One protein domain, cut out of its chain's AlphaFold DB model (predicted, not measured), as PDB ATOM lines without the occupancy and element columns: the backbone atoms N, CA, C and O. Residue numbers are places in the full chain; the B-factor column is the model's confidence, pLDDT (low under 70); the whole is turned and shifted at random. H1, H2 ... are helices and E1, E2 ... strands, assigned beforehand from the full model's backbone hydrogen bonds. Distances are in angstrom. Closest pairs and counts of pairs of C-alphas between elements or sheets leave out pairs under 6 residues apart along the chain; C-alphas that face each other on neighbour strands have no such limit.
ATOM      1  N   TRP A   3     105.024  59.589  43.376       91.12
ATOM      2  CA  TRP A   3     104.690  60.753  42.561       91.12
ATOM      3  C   TRP A   3     104.637  62.007  43.429       91.12
ATOM      4  O   TRP A   3     104.155  61.955  44.555       91.12
ATOM      5  N   TYR A   4     105.101  63.125  42.889       89.88
ATOM      6  CA  TYR A   4     105.090  64.429  43.542       89.88
ATOM      7  C   TYR A   4     104.658  65.497  42.543       89.88
ATOM      8  O   TYR A   4     104.748  65.303  41.328       89.88
ATOM      9  N   VAL A   5     104.188  66.621  43.067       89.62
ATOM     10  CA  VAL A   5     103.900  67.832  42.304       89.62
ATOM     11  C   VAL A   5     104.909  68.891  42.714       89.62
ATOM     12  O   VAL A   5     104.927  69.304  43.868       89.62
ATOM     13  N   GLY A   6     105.755  69.313  41.781       88.94
ATOM     14  CA  GLY A   6     106.712  70.396  41.977       88.94
ATOM     15  C   GLY A   6     106.128  71.716  41.493       88.94
ATOM     16  O   GLY A   6     105.519  71.769  40.423       88.94
ATOM     17  N   HIS A   7     106.300  72.782  42.268       87.81
ATOM     18  CA  HIS A   7     106.071  74.147  41.813       87.81
ATOM     19  C   HIS A   7     107.392  74.709  41.296       87.81
ATOM     20  O   HIS A   7     108.348  74.836  42.059       87.81
ATOM     21  N   LYS A   8     107.460  74.990  39.995       86.50
ATOM     22  CA  LYS A   8     108.696  75.408  39.335       86.50
ATOM     23  C   LYS A   8     109.122  76.803  39.756       86.50
ATOM     24  O   LYS A   8     108.293  77.693  39.961       86.50
ATOM     25  N   ILE A   9     110.433  77.001  39.800       76.75
ATOM     26  CA  ILE A   9     111.022  78.336  39.888       76.75
ATOM     27  C   ILE A   9     110.648  79.085  38.599       76.75
ATOM     28  O   ILE A   9     110.896  78.597  37.500       76.75
ATOM     29  N   GLY A  10     109.983  80.236  38.723       73.69
ATOM     30  CA  GLY A  10     109.400  80.960  37.580       73.69
ATOM     31  C   GLY A  10     107.930  80.629  37.289       73.69
ATOM     32  O   GLY A  10     107.327  81.246  36.414       73.69
ATOM     33  N   GLY A  11     107.323  79.726  38.065       79.44
ATOM     34  CA  GLY A  11     105.889  79.461  38.062       79.44
ATOM     35  C   GLY A  11     105.469  78.199  37.310       79.44
ATOM     36  O   GLY A  11     106.215  77.578  36.553       79.44
ATOM     37  N   GLY A  12     104.214  77.814  37.536       82.00
ATOM     38  CA  GLY A  12     103.643  76.582  37.003       82.00
ATOM     39  C   GLY A  12     103.958  75.361  37.865       82.00
ATOM     40  O   GLY A  12     104.884  75.345  38.675       82.00
ATOM     41  N   ARG A  13     103.139  74.321  37.713       84.50
ATOM     42  CA  ARG A  13     103.279  73.057  38.441       84.50
ATOM     43  C   ARG A  13     103.530  71.924  37.467       84.50
ATOM     44  O   ARG A  13     102.959  71.912  36.379       84.50
ATOM     45  N   GLU A  14     104.337  70.960  37.875       87.56
ATOM     46  CA  GLU A  14     104.545  69.742  37.104       87.56
ATOM     47  C   GLU A  14     104.629  68.506  37.987       87.56
ATOM     48  O   GLU A  14     104.941  68.571  39.175       87.56
ATOM     49  N   VAL A  15     104.307  67.365  37.389       90.94
ATOM     50  CA  VAL A  15     104.358  66.072  38.060       90.94
ATOM     51  C   VAL A  15     105.722  65.444  37.824       90.94
ATOM     52  O   VAL A  15     106.125  65.270  36.675       90.94
ATOM     53  N   PHE A  16     106.377  65.001  38.892       92.12
ATOM     54  CA  PHE A  16     107.634  64.260  38.812       92.12
ATOM     55  C   PHE A  16     107.605  62.998  39.684       92.12
ATOM     56  O   PHE A  16     106.706  62.793  40.506       92.12
ATOM     57  N   LYS A  17     108.575  62.101  39.468       93.38
ATOM     58  CA  LYS A  17     108.800  60.923  40.315       93.38
ATOM     59  C   LYS A  17     110.087  61.101  41.098       93.38
ATOM     60  O   LYS A  17     111.107  61.425  40.504       93.38
ATOM     61  N   ALA A  18     110.062  60.750  42.378       90.31
ATOM     62  CA  ALA A  18     111.272  60.632  43.182       90.31
ATOM     63  C   ALA A  18     111.318  59.286  43.917       90.31
ATOM     64  O   ALA A  18     110.288  58.666  44.220       90.31
ATOM     65  N   ALA A  19     112.533  58.781  44.136       88.00
ATOM     66  CA  ALA A  19     112.758  57.565  44.914       88.00
ATOM     67  C   ALA A  19     112.577  57.823  46.418       88.00
ATOM     68  O   ALA A  19     111.985  56.991  47.103       88.00
ATOM     69  N   SER A  20     113.017  58.995  46.875       87.12
ATOM     70  CA  SER A  20     112.926  59.506  48.242       87.12
ATOM     71  C   SER A  20     112.064  60.772  48.303       87.12
ATOM     72  O   SER A  20     111.526  61.226  47.290       87.12
ATOM     73  N   GLU A  21     111.895  61.315  49.503       88.25
ATOM     74  CA  GLU A  21     111.280  62.623  49.712       88.25
ATOM     75  C   GLU A  21     112.119  63.732  49.042       88.25
ATOM     76  O   GLU A  21     113.350  63.700  49.155       88.25
ATOM     77  N   PRO A  22     111.500  64.664  48.292       88.06
ATOM     78  CA  PRO A  22     112.195  65.802  47.707       88.06
ATOM     79  C   PRO A  22     112.749  66.709  48.802       88.06
ATOM     80  O   PRO A  22     112.033  67.114  49.708       88.06
ATOM     81  N   THR A  23     114.024  67.050  48.687       87.56
ATOM     82  CA  THR A  23     114.720  67.959  49.601       87.56
ATOM     83  C   THR A  23     115.325  69.115  48.829       87.56
ATOM     84  O   THR A  23     115.498  69.027  47.607       87.56
ATOM     85  N   GLN A  24     115.717  70.173  49.542       83.44
ATOM     86  CA  GLN A  24     116.381  71.322  48.927       83.44
ATOM     87  C   GLN A  24     117.600  70.896  48.106       83.44
ATOM     88  O   GLN A  24     117.717  71.233  46.932       83.44
ATOM     89  N   ALA A  25     118.450  70.047  48.684       83.69
ATOM     90  CA  ALA A  25     119.661  69.554  48.035       83.69
ATOM     91  C   ALA A  25     119.401  68.742  46.753       83.69
ATOM     92  O   ALA A  25     120.271  68.662  45.892       83.69
ATOM     93  N   THR A  26     118.229  68.111  46.627       87.62
ATOM     94  CA  THR A  26     117.931  67.208  45.504       87.62
ATOM     95  C   THR A  26     117.077  67.856  44.419       87.62
ATOM     96  O   THR A  26     117.276  67.560  43.244       87.62
ATOM     97  N   HIS A  27     116.132  68.722  44.792       88.69
ATOM     98  CA  HIS A  27     115.118  69.262  43.879       88.69
ATOM     99  C   HIS A  27     114.920  70.784  43.997       88.69
ATOM    100  O   HIS A  27     114.186  71.356  43.189       88.69
ATOM    101  N   GLY A  28     115.591  71.448  44.944       84.50
ATOM    102  CA  GLY A  28     115.480  72.894  45.173       84.50
ATOM    103  C   GLY A  28     115.998  73.762  44.023       84.50
ATOM    104  O   GLY A  28     115.626  74.921  43.917       84.50
ATOM    105  N   SER A  29     116.799  73.206  43.106       86.00
ATOM    106  CA  SER A  29     117.229  73.903  41.882       86.00
ATOM    107  C   SER A  29     116.158  73.947  40.784       86.00
ATOM    108  O   SER A  29     116.287  74.715  39.834       86.00
ATOM    109  N   GLN A  30     115.116  73.117  40.887       86.00
ATOM    110  CA  GLN A  30     114.053  72.988  39.883       86.00
ATOM    111  C   GLN A  30     112.709  73.485  40.421       86.00
ATOM    112  O   GLN A  30     111.914  74.079  39.684       86.00
ATOM    113  N   TYR A  31     112.459  73.264  41.713       86.88
ATOM    114  CA  TYR A  31     111.190  73.556  42.362       86.88
ATOM    115  C   TYR A  31     111.399  74.389  43.619       86.88
ATOM    116  O   TYR A  31     112.268  74.075  44.419       86.88
ATOM    117  N   CYS A  32     110.545  75.391  43.832       85.75
ATOM    118  CA  CYS A  32     110.509  76.150  45.086       85.75
ATOM    119  C   CYS A  32     109.617  75.500  46.151       85.75
ATOM    120  O   CYS A  32     109.696  75.837  47.329       85.75
ATOM    121  N   ALA A  33     108.752  74.567  45.751       85.31
ATOM    122  CA  ALA A  33     107.992  73.735  46.669       85.31
ATOM    123  C   ALA A  33     107.647  72.398  46.015       85.31
ATOM    124  O   ALA A  33     107.439  72.325  44.801       85.31
ATOM    125  N   ALA A  34     107.529  71.352  46.825       87.75
ATOM    126  CA  ALA A  34     107.017  70.057  46.404       87.75
ATOM    127  C   ALA A  34     105.825  69.642  47.271       87.75
ATOM    128  O   ALA A  34     105.801  69.863  48.477       87.75
ATOM    129  N   TRP A  35     104.834  69.013  46.649       86.81
ATOM    130  CA  TRP A  35     103.655  68.466  47.308       86.81
ATOM    131  C   TRP A  35     103.539  66.973  47.001       86.81
ATOM    132  O   TRP A  35     103.710  66.542  45.858       86.81
ATOM    133  N   GLY A  36     103.278  66.164  48.024       87.81
ATOM    134  CA  GLY A  36     103.179  64.711  47.928       87.81
ATOM    135  C   GLY A  36     103.491  64.053  49.276       87.81
ATOM    136  O   GLY A  36     103.440  64.732  50.300       87.81
ATOM    137  N   PRO A  37     103.816  62.750  49.307       91.19
ATOM    138  CA  PRO A  37     103.876  61.822  48.178       91.19
ATOM    139  C   PRO A  37     102.501  61.293  47.745       91.19
ATOM    140  O   PRO A  37     101.755  60.748  48.551       91.19
ATOM    141  N   PHE A  38     102.220  61.319  46.444       87.62
ATOM    142  CA  PHE A  38     101.038  60.695  45.847       87.62
ATOM    143  C   PHE A  38     101.261  59.199  45.581       87.62
ATOM    144  O   PHE A  38     102.323  58.779  45.097       87.62
ATOM    145  N   LYS A  39     100.224  58.391  45.832       87.56
ATOM    146  CA  LYS A  39     100.193  56.951  45.531       87.56
ATOM    147  C   LYS A  39      99.968  56.720  44.036       87.56
ATOM    148  O   LYS A  39     100.470  55.751  43.470       87.56
ATOM    149  N   THR A  40      99.250  57.627  43.369       85.94
ATOM    150  CA  THR A  40      98.887  57.500  41.950       85.94
ATOM    151  C   THR A  40      99.334  58.691  41.098       85.94
ATOM    152  O   THR A  40      99.276  59.844  41.520       85.94
ATOM    153  N   LYS A  41      99.689  58.425  39.827       85.88
ATOM    154  CA  LYS A  41      99.956  59.481  38.828       85.88
ATOM    155  C   LYS A  41      98.754  60.414  38.662       85.88
ATOM    156  O   LYS A  41      98.916  61.606  38.447       85.88
ATOM    157  N   ARG A  42      97.545  59.854  38.760       83.38
ATOM    158  CA  ARG A  42      96.278  60.576  38.599       83.38
ATOM    159  C   ARG A  42      96.075  61.625  39.691       83.38
ATOM    160  O   ARG A  42      95.745  62.753  39.353       83.38
ATOM    161  N   GLY A  43      96.338  61.277  40.953       81.06
ATOM    162  CA  GLY A  43      96.306  62.230  42.067       81.06
ATOM    163  C   GLY A  43      97.279  63.388  41.862       81.06
ATOM    164  O   GLY A  43      96.895  64.547  41.982       81.06
ATOM    165  N   ALA A  44      98.509  63.079  41.436       84.88
ATOM    166  CA  ALA A  44      99.507  64.106  41.147       84.88
ATOM    167  C   ALA A  44      99.096  65.014  39.970       84.88
ATOM    168  O   ALA A  44      99.200  66.232  40.072       84.88
ATOM    169  N   ILE A  45      98.567  64.452  38.874       83.00
ATOM    170  CA  ILE A  45      98.044  65.246  37.746       83.00
ATOM    171  C   ILE A  45      96.900  66.141  38.216       83.00
ATOM    172  O   ILE A  45      96.909  67.331  37.919       83.00
ATOM    173  N   PHE A  46      95.947  65.608  38.983       81.38
ATOM    174  CA  PHE A  46      94.850  66.405  39.525       81.38
ATOM    175  C   PHE A  46      95.371  67.584  40.357       81.38
ATOM    176  O   PHE A  46      94.926  68.712  40.148       81.38
ATOM    177  N   GLY A  47      96.401  67.355  41.178       77.56
ATOM    178  CA  GLY A  47      97.091  68.389  41.954       77.56
ATOM    179  C   GLY A  47      97.762  69.502  41.131       77.56
ATOM    180  O   GLY A  47      98.040  70.570  41.670       77.56
ATOM    181  N   THR A  48      97.989  69.302  39.826       79.00
ATOM    182  CA  THR A  48      98.468  70.364  38.916       79.00
ATOM    183  C   THR A  48      97.352  71.213  38.305       79.00
ATOM    184  O   THR A  48      97.631  72.276  37.755       79.00
ATOM    185  N   THR A  49      96.089  70.781  38.394       73.19
ATOM    186  CA  THR A  49      94.966  71.454  37.726       73.19
ATOM    187  C   THR A  49      94.405  72.623  38.539       73.19
ATOM    188  O   THR A  49      94.424  72.619  39.771       73.19
ATOM    189  N   HIS A  50      93.805  73.602  37.853       60.78
ATOM    190  CA  HIS A  50      93.073  74.702  38.498       60.78
ATOM    191  C   HIS A  50      91.928  74.216  39.401       60.78
ATOM    192  O   HIS A  50      91.615  74.873  40.393       60.78
ATOM    193  N   HIS A  51      91.358  73.041  39.106       61.66
ATOM    194  CA  HIS A  51      90.320  72.406  39.918       61.66
ATOM    195  C   HIS A  51      90.812  71.926  41.285       61.66
ATOM    196  O   HIS A  51      89.996  71.797  42.184       61.66
ATOM    197  N   ALA A  52      92.109  71.672  41.468       59.50
ATOM    198  CA  ALA A  52      92.676  71.406  42.790       59.50
ATOM    199  C   ALA A  52      93.072  72.711  43.497       59.50
ATOM    200  O   ALA A  52      92.808  72.880  44.680       59.50
ATOM    201  N   ILE A  53      93.660  73.658  42.759       59.28
ATOM    202  CA  ILE A  53      94.232  74.899  43.312       59.28
ATOM    203  C   ILE A  53      93.164  75.822  43.908       59.28
ATOM    204  O   ILE A  53      93.393  76.449  44.940       59.28
ATOM    205  N   ALA A  54      92.015  75.940  43.244       58.59
ATOM    206  CA  ALA A  54      90.936  76.825  43.675       58.59
ATOM    207  C   ALA A  54      89.878  76.112  44.528       58.59
ATOM    208  O   ALA A  54      88.936  76.757  44.986       58.59
ATOM    209  N   ASN A  55      90.009  74.797  44.728       63.53
ATOM    210  CA  ASN A  55      89.022  74.022  45.458       63.53
ATOM    211  C   ASN A  55      89.387  73.974  46.950       63.53
ATOM    212  O   ASN A  55      90.364  73.318  47.317       63.53
ATOM    213  N   PRO A  56      88.599  74.621  47.827       66.94
ATOM    214  CA  PRO A  56      88.880  74.649  49.260       66.94
ATOM    215  C   PRO A  56      88.810  73.263  49.920       66.94
ATOM    216  O   PRO A  56      89.305  73.104  51.032       66.94
ATOM    217  N   HIS A  57      88.224  72.267  49.250       65.00
ATOM    218  CA  HIS A  57      88.118  70.890  49.730       65.00
ATOM    219  C   HIS A  57      89.342  70.027  49.393       65.00
ATOM    220  O   HIS A  57      89.410  68.879  49.828       65.00
ATOM    221  N   VAL A  58      90.304  70.547  48.625       71.19
ATOM    222  CA  VAL A  58      91.552  69.846  48.302       71.19
ATOM    223  C   VAL A  58      92.669  70.416  49.169       71.19
ATOM    224  O   VAL A  58      93.462  71.248  48.735       71.19
ATOM    225  N   GLN A  59      92.699  69.988  50.432       72.88
ATOM    226  CA  GLN A  59      93.718  70.425  51.393       72.88
ATOM    227  C   GLN A  59      94.837  69.404  51.546       72.88
ATOM    228  O   GLN A  59      95.965  69.769  51.880       72.88
ATOM    229  N   THR A  60      94.530  68.132  51.276       79.94
ATOM    230  CA  THR A  60      95.478  67.041  51.449       79.94
ATOM    231  C   THR A  60      95.797  66.268  50.173       79.94
ATOM    232  O   THR A  60      95.058  66.302  49.188       79.94
ATOM    233  N   VAL A  61      96.918  65.537  50.190       82.62
ATOM    234  CA  VAL A  61      97.269  64.570  49.138       82.62
ATOM    235  C   VAL A  61      96.133  63.565  48.947       82.62
ATOM    236  O   VAL A  61      95.724  63.317  47.815       82.62
ATOM    237  N   ASP A  62      95.580  63.031  50.038       80.19
ATOM    238  CA  ASP A  62      94.482  62.061  49.984       80.19
ATOM    239  C   ASP A  62      93.193  62.685  49.408       80.19
ATOM    240  O   ASP A  62      92.483  62.019  48.649       80.19
ATOM    241  N   ASP A  63      92.919  63.972  49.657       73.94
ATOM    242  CA  ASP A  63      91.807  64.689  49.013       73.94
ATOM    243  C   ASP A  63      91.995  64.799  47.506       73.94
ATOM    244  O   ASP A  63      91.059  64.558  46.739       73.94
ATOM    245  N   ALA A  64      93.212  65.118  47.068       77.50
ATOM    246  CA  ALA A  64      93.547  65.167  45.655       77.50
ATOM    247  C   ALA A  64      93.449  63.779  45.000       77.50
ATOM    248  O   ALA A  64      92.961  63.662  43.877       77.50
ATOM    249  N   GLU A  65      93.836  62.705  45.694       80.88
ATOM    250  CA  GLU A  65      93.652  61.337  45.194       80.88
ATOM    251  C   GLU A  65      92.174  60.932  45.114       80.88
ATOM    252  O   GLU A  65      91.762  60.257  44.163       80.88
ATOM    253  N   ARG A  66      91.360  61.366  46.080       77.38
ATOM    254  CA  ARG A  66      89.909  61.158  46.089       77.38
ATOM    255  C   ARG A  66      89.224  61.926  44.956       77.38
ATOM    256  O   ARG A  66      88.445  61.326  44.216       77.38
ATOM    257  N   GLY A  67      89.561  63.201  44.763       70.56
ATOM    258  CA  GLY A  67      89.053  64.030  43.666       70.56
ATOM    259  C   GLY A  67      89.459  63.488  42.294       70.56
ATOM    260  O   GLY A  67      88.622  63.349  41.403       70.56
ATOM    261  N   ALA A  68      90.714  63.052  42.152       75.44
ATOM    262  CA  ALA A  68      91.188  62.394  40.937       75.44
ATOM    263  C   ALA A  68      90.407  61.111  40.617       75.44
ATOM    264  O   ALA A  68      90.186  60.800  39.448       75.44
ATOM    265  N   ARG A  69      89.984  60.354  41.638       72.25
ATOM    266  CA  ARG A  69      89.149  59.162  41.454       72.25
ATOM    267  C   ARG A  69      87.743  59.528  40.979       72.25
ATOM    268  O   ARG A  69      87.252  58.878  40.065       72.25
ATOM    269  N   ALA A  70      87.129  60.555  41.562       65.44
ATOM    270  CA  ALA A  70      85.791  61.010  41.183       65.44
ATOM    271  C   ALA A  70      85.740  61.520  39.731       65.44
ATOM    272  O   ALA A  70      84.846  61.146  38.978       65.44
ATOM    273  N   LEU A  71      86.753  62.282  39.309       59.97
ATOM    274  CA  LEU A  71      86.823  62.877  37.969       59.97
ATOM    275  C   LEU A  71      87.104  61.899  36.831       59.97
ATOM    276  O   LEU A  71      86.803  62.193  35.681       59.97
ATOM    277  N   TRP A  72      87.719  60.756  37.129       48.81
ATOM    278  CA  TRP A  72      88.076  59.763  36.113       48.81
ATOM    279  C   TRP A  72      87.061  58.622  35.985       48.81
ATOM    280  O   TRP A  72      87.151  57.852  35.033       48.81
ATOM    281  N   VAL A  73      86.126  58.478  36.929       44.62
ATOM    282  CA  VAL A  73      85.132  57.387  36.924       44.62
ATOM    283  C   VAL A  73      83.872  57.737  36.129       44.62
ATOM    284  O   VAL A  73      83.128  56.843  35.745       44.62
ATOM    285  N   ALA A  74      83.641  58.999  35.789       37.62
ATOM    286  CA  ALA A  74      82.511  59.379  34.956       37.62
ATOM    287  C   ALA A  74      82.776  60.745  34.329       37.62
ATOM    288  O   ALA A  74      83.612  61.495  34.825       37.62
ATOM    289  N   GLY A  75      81.987  61.124  33.326       43.47
ATOM    290  CA  GLY A  75      81.689  62.536  33.057       43.47
ATOM    291  C   GLY A  75      80.954  63.196  34.234       43.47
ATOM    292  O   GLY A  75      79.910  63.808  34.043       43.47
ATOM    293  N   ALA A  76      81.457  62.993  35.453       41.28
ATOM    294  CA  ALA A  76      80.961  63.538  36.691       41.28
ATOM    295  C   ALA A  76      81.366  65.010  36.768       41.28
ATOM    296  O   ALA A  76      82.484  65.366  36.372       41.28
ATOM    297  N   PRO A  77      80.469  65.866  37.272       45.59
ATOM    298  CA  PRO A  77      80.808  67.251  37.522       45.59
ATOM    299  C   PRO A  77      82.024  67.327  38.456       45.59
ATOM    300  O   PRO A  77      82.216  66.505  39.351       45.59
ATOM    301  N   THR A  78      82.877  68.324  38.220       49.50
ATOM    302  CA  THR A  78      84.056  68.659  39.038       49.50
ATOM    303  C   THR A  78      83.693  69.148  40.443       49.50
ATOM    304  O   THR A  78      84.569  69.623  41.169       49.50
ATOM    305  N   ASP A  79      82.423  69.033  40.832       50.06
ATOM    306  CA  ASP A  79      81.892  69.519  42.083       50.06
ATOM    307  C   ASP A  79      81.746  68.400  43.118       50.06
ATOM    308  O   ASP A  79      81.422  67.250  42.838       50.06
ATOM    309  N   CYS A  80      82.020  68.735  44.375       44.44
ATOM    310  CA  CYS A  80      81.833  67.820  45.494       44.44
ATOM    311  C   CYS A  80      80.350  67.654  45.885       44.44
ATOM    312  O   CYS A  80      80.054  67.220  46.994       44.44
ATOM    313  N   GLY A  81      79.417  68.047  45.001       48.69
ATOM    314  CA  GLY A  81      77.990  68.207  45.305       48.69
ATOM    315  C   GLY A  81      77.690  69.333  46.303       48.69
ATOM    316  O   GLY A  81      76.616  69.371  46.893       48.69
ATOM    317  N   CYS A  82      78.656  70.223  46.531       43.06
ATOM    318  CA  CYS A  82      78.608  71.299  47.508       43.06
ATOM    319  C   CYS A  82      78.629  72.657  46.787       43.06
ATOM    320  O   CYS A  82      79.414  72.839  45.854       43.06
ATOM    321  N   GLY A 107      97.643  70.493  56.518       36.03
ATOM    322  CA  GLY A 107      97.157  69.109  56.392       36.03
ATOM    323  C   GLY A 107      97.915  68.211  55.407       36.03
ATOM    324  O   GLY A 107      97.690  67.004  55.369       36.03
ATOM    325  N   SER A 108      98.838  68.744  54.609       44.78
ATOM    326  CA  SER A 108      99.746  67.934  53.790       44.78
ATOM    327  C   SER A 108     101.120  68.559  53.717       44.78
ATOM    328  O   SER A 108     101.231  69.780  53.726       44.78
ATOM    329  N   ALA A 109     102.147  67.708  53.656       49.84
ATOM    330  CA  ALA A 109     103.540  68.117  53.566       49.84
ATOM    331  C   ALA A 109     103.775  68.843  52.231       49.84
ATOM    332  O   ALA A 109     104.114  68.243  51.211       49.84
ATOM    333  N   VAL A 110     103.496  70.145  52.220       56.38
ATOM    334  CA  VAL A 110     104.081  71.072  51.263       56.38
ATOM    335  C   VAL A 110     105.488  71.309  51.778       56.38
ATOM    336  O   VAL A 110     105.689  71.984  52.783       56.38
ATOM    337  N   ILE A 111     106.448  70.675  51.121       63.91
ATOM    338  CA  ILE A 111     107.856  70.859  51.424       63.91
ATOM    339  C   ILE A 111     108.250  72.148  50.723       63.91
ATOM    340  O   ILE A 111     108.223  72.216  49.492       63.91
ATOM    341  N   ILE A 112     108.548  73.181  51.503       68.00
ATOM    342  CA  ILE A 112     109.125  74.411  50.973       68.00
ATOM    343  C   ILE A 112     110.578  74.086  50.628       68.00
ATOM    344  O   ILE A 112     111.339  73.599  51.459       68.00
ATOM    345  N   LEU A 113     110.922  74.281  49.361       68.06
ATOM    346  CA  LEU A 113     112.236  74.023  48.781       68.06
ATOM    347  C   LEU A 113     112.862  75.368  48.376       68.06
ATOM    348  O   LEU A 113     113.325  75.549  47.252       68.06
TER     349      LEU A 113
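Overview. This is residues 3 to 82 and 107 to 113 of the 120 residues of an uncharacterized protein of marine sediment metagenome (UniProt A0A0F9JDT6). A strongly twisted sheet of four strands has the helix H2 packed along it over E1, and the longer helix H4 crosses H2 at about a right angle. The short helix H1 lies near one end of the long axis and residues 74 to 82, after H4, near the other, with the sheet, H2 and H4 between them. The printed part has 87 residues, with four named helices and four named strands in the order E1 E2 H1 E3 H2 H3 H4 E4; the sheet runs E2 E1 E3 E4, antiparallel throughout, and the class is mixed, helices and strands. The whole is compact, with a radius of gyration of the C-alphas of 13.0 A, yet elongated, spanning 41 by 24 by 21 A.

Arrangement. E1, residues 3 to 8, and E2, residues 13 to 18, form a hairpin, antiparallel at 136 degrees, with N 6 and O 14 at 2.8 A. H1, residues 24 to 27, only grazes the sheet. E3, residues 31 to 38, is the antiparallel neighbour of E1 at 162 degrees, with N 5 and O 35 at 2.8 A. E2, H1 and E3 are a split strand-helix-strand unit, two strands that run the same way with E1 between them, and its crossover is right-handed. H2, residues 41 to 48, is on the sheet at a height of 7.8 A, over E1 and only just not over E2, on which 2 of its 8 C-alphas fall. On the local plane it stands at 20 degrees to E1, along the strands; their closest C-alphas are those of Val 5 and Ala 44, 5.9 A apart. H3, residues 50 to 53, is not on the sheet and is close to H2 but not clearly touching, the closest C-alphas being those of Phe 46 and Ala 52, 6.4 A apart. H4, residues 61 to 73, touches H2, about perpendicular at 73 degrees, the C-alphas of Gly 43 and Glu 65 being closest at 4.2 A; its residues 61 to 65 only graze the sheet. E4, residues 110 to 112, is an edge strand antiparallel to E3 at 154 degrees, with N 111 and O 34 at 2.8 A. Every O i to N i+4 pair is within hydrogen-bond range in H2 and H4; H1 and H3 are too short for such a pair.

Along the chain. E1 begins at C-alpha 3 (104.690, 60.753, 42.561) and is 15.5 A long, as is E2. E3 measures 16.8 A and H2 11.0 A. H4 measures 18.7 A and ends at C-alpha 73 (85.132, 57.387, 36.924). E4 ends at C-alpha 112 (109.125, 74.411, 50.973).

Size, cuts and confidence. The two C-alphas farthest apart are those of Ala 25 and Gly 81, 41.8 A. Residues 83 to 106 are not printed, and C-alphas 82 and 107 are 20.7 A apart across the cut. Of the links that are printed whole, none is long. The mean pLDDT of the printed part is 74.1; it is under 70 in residues 50 to 57, 70 to 82 and 107 to 113.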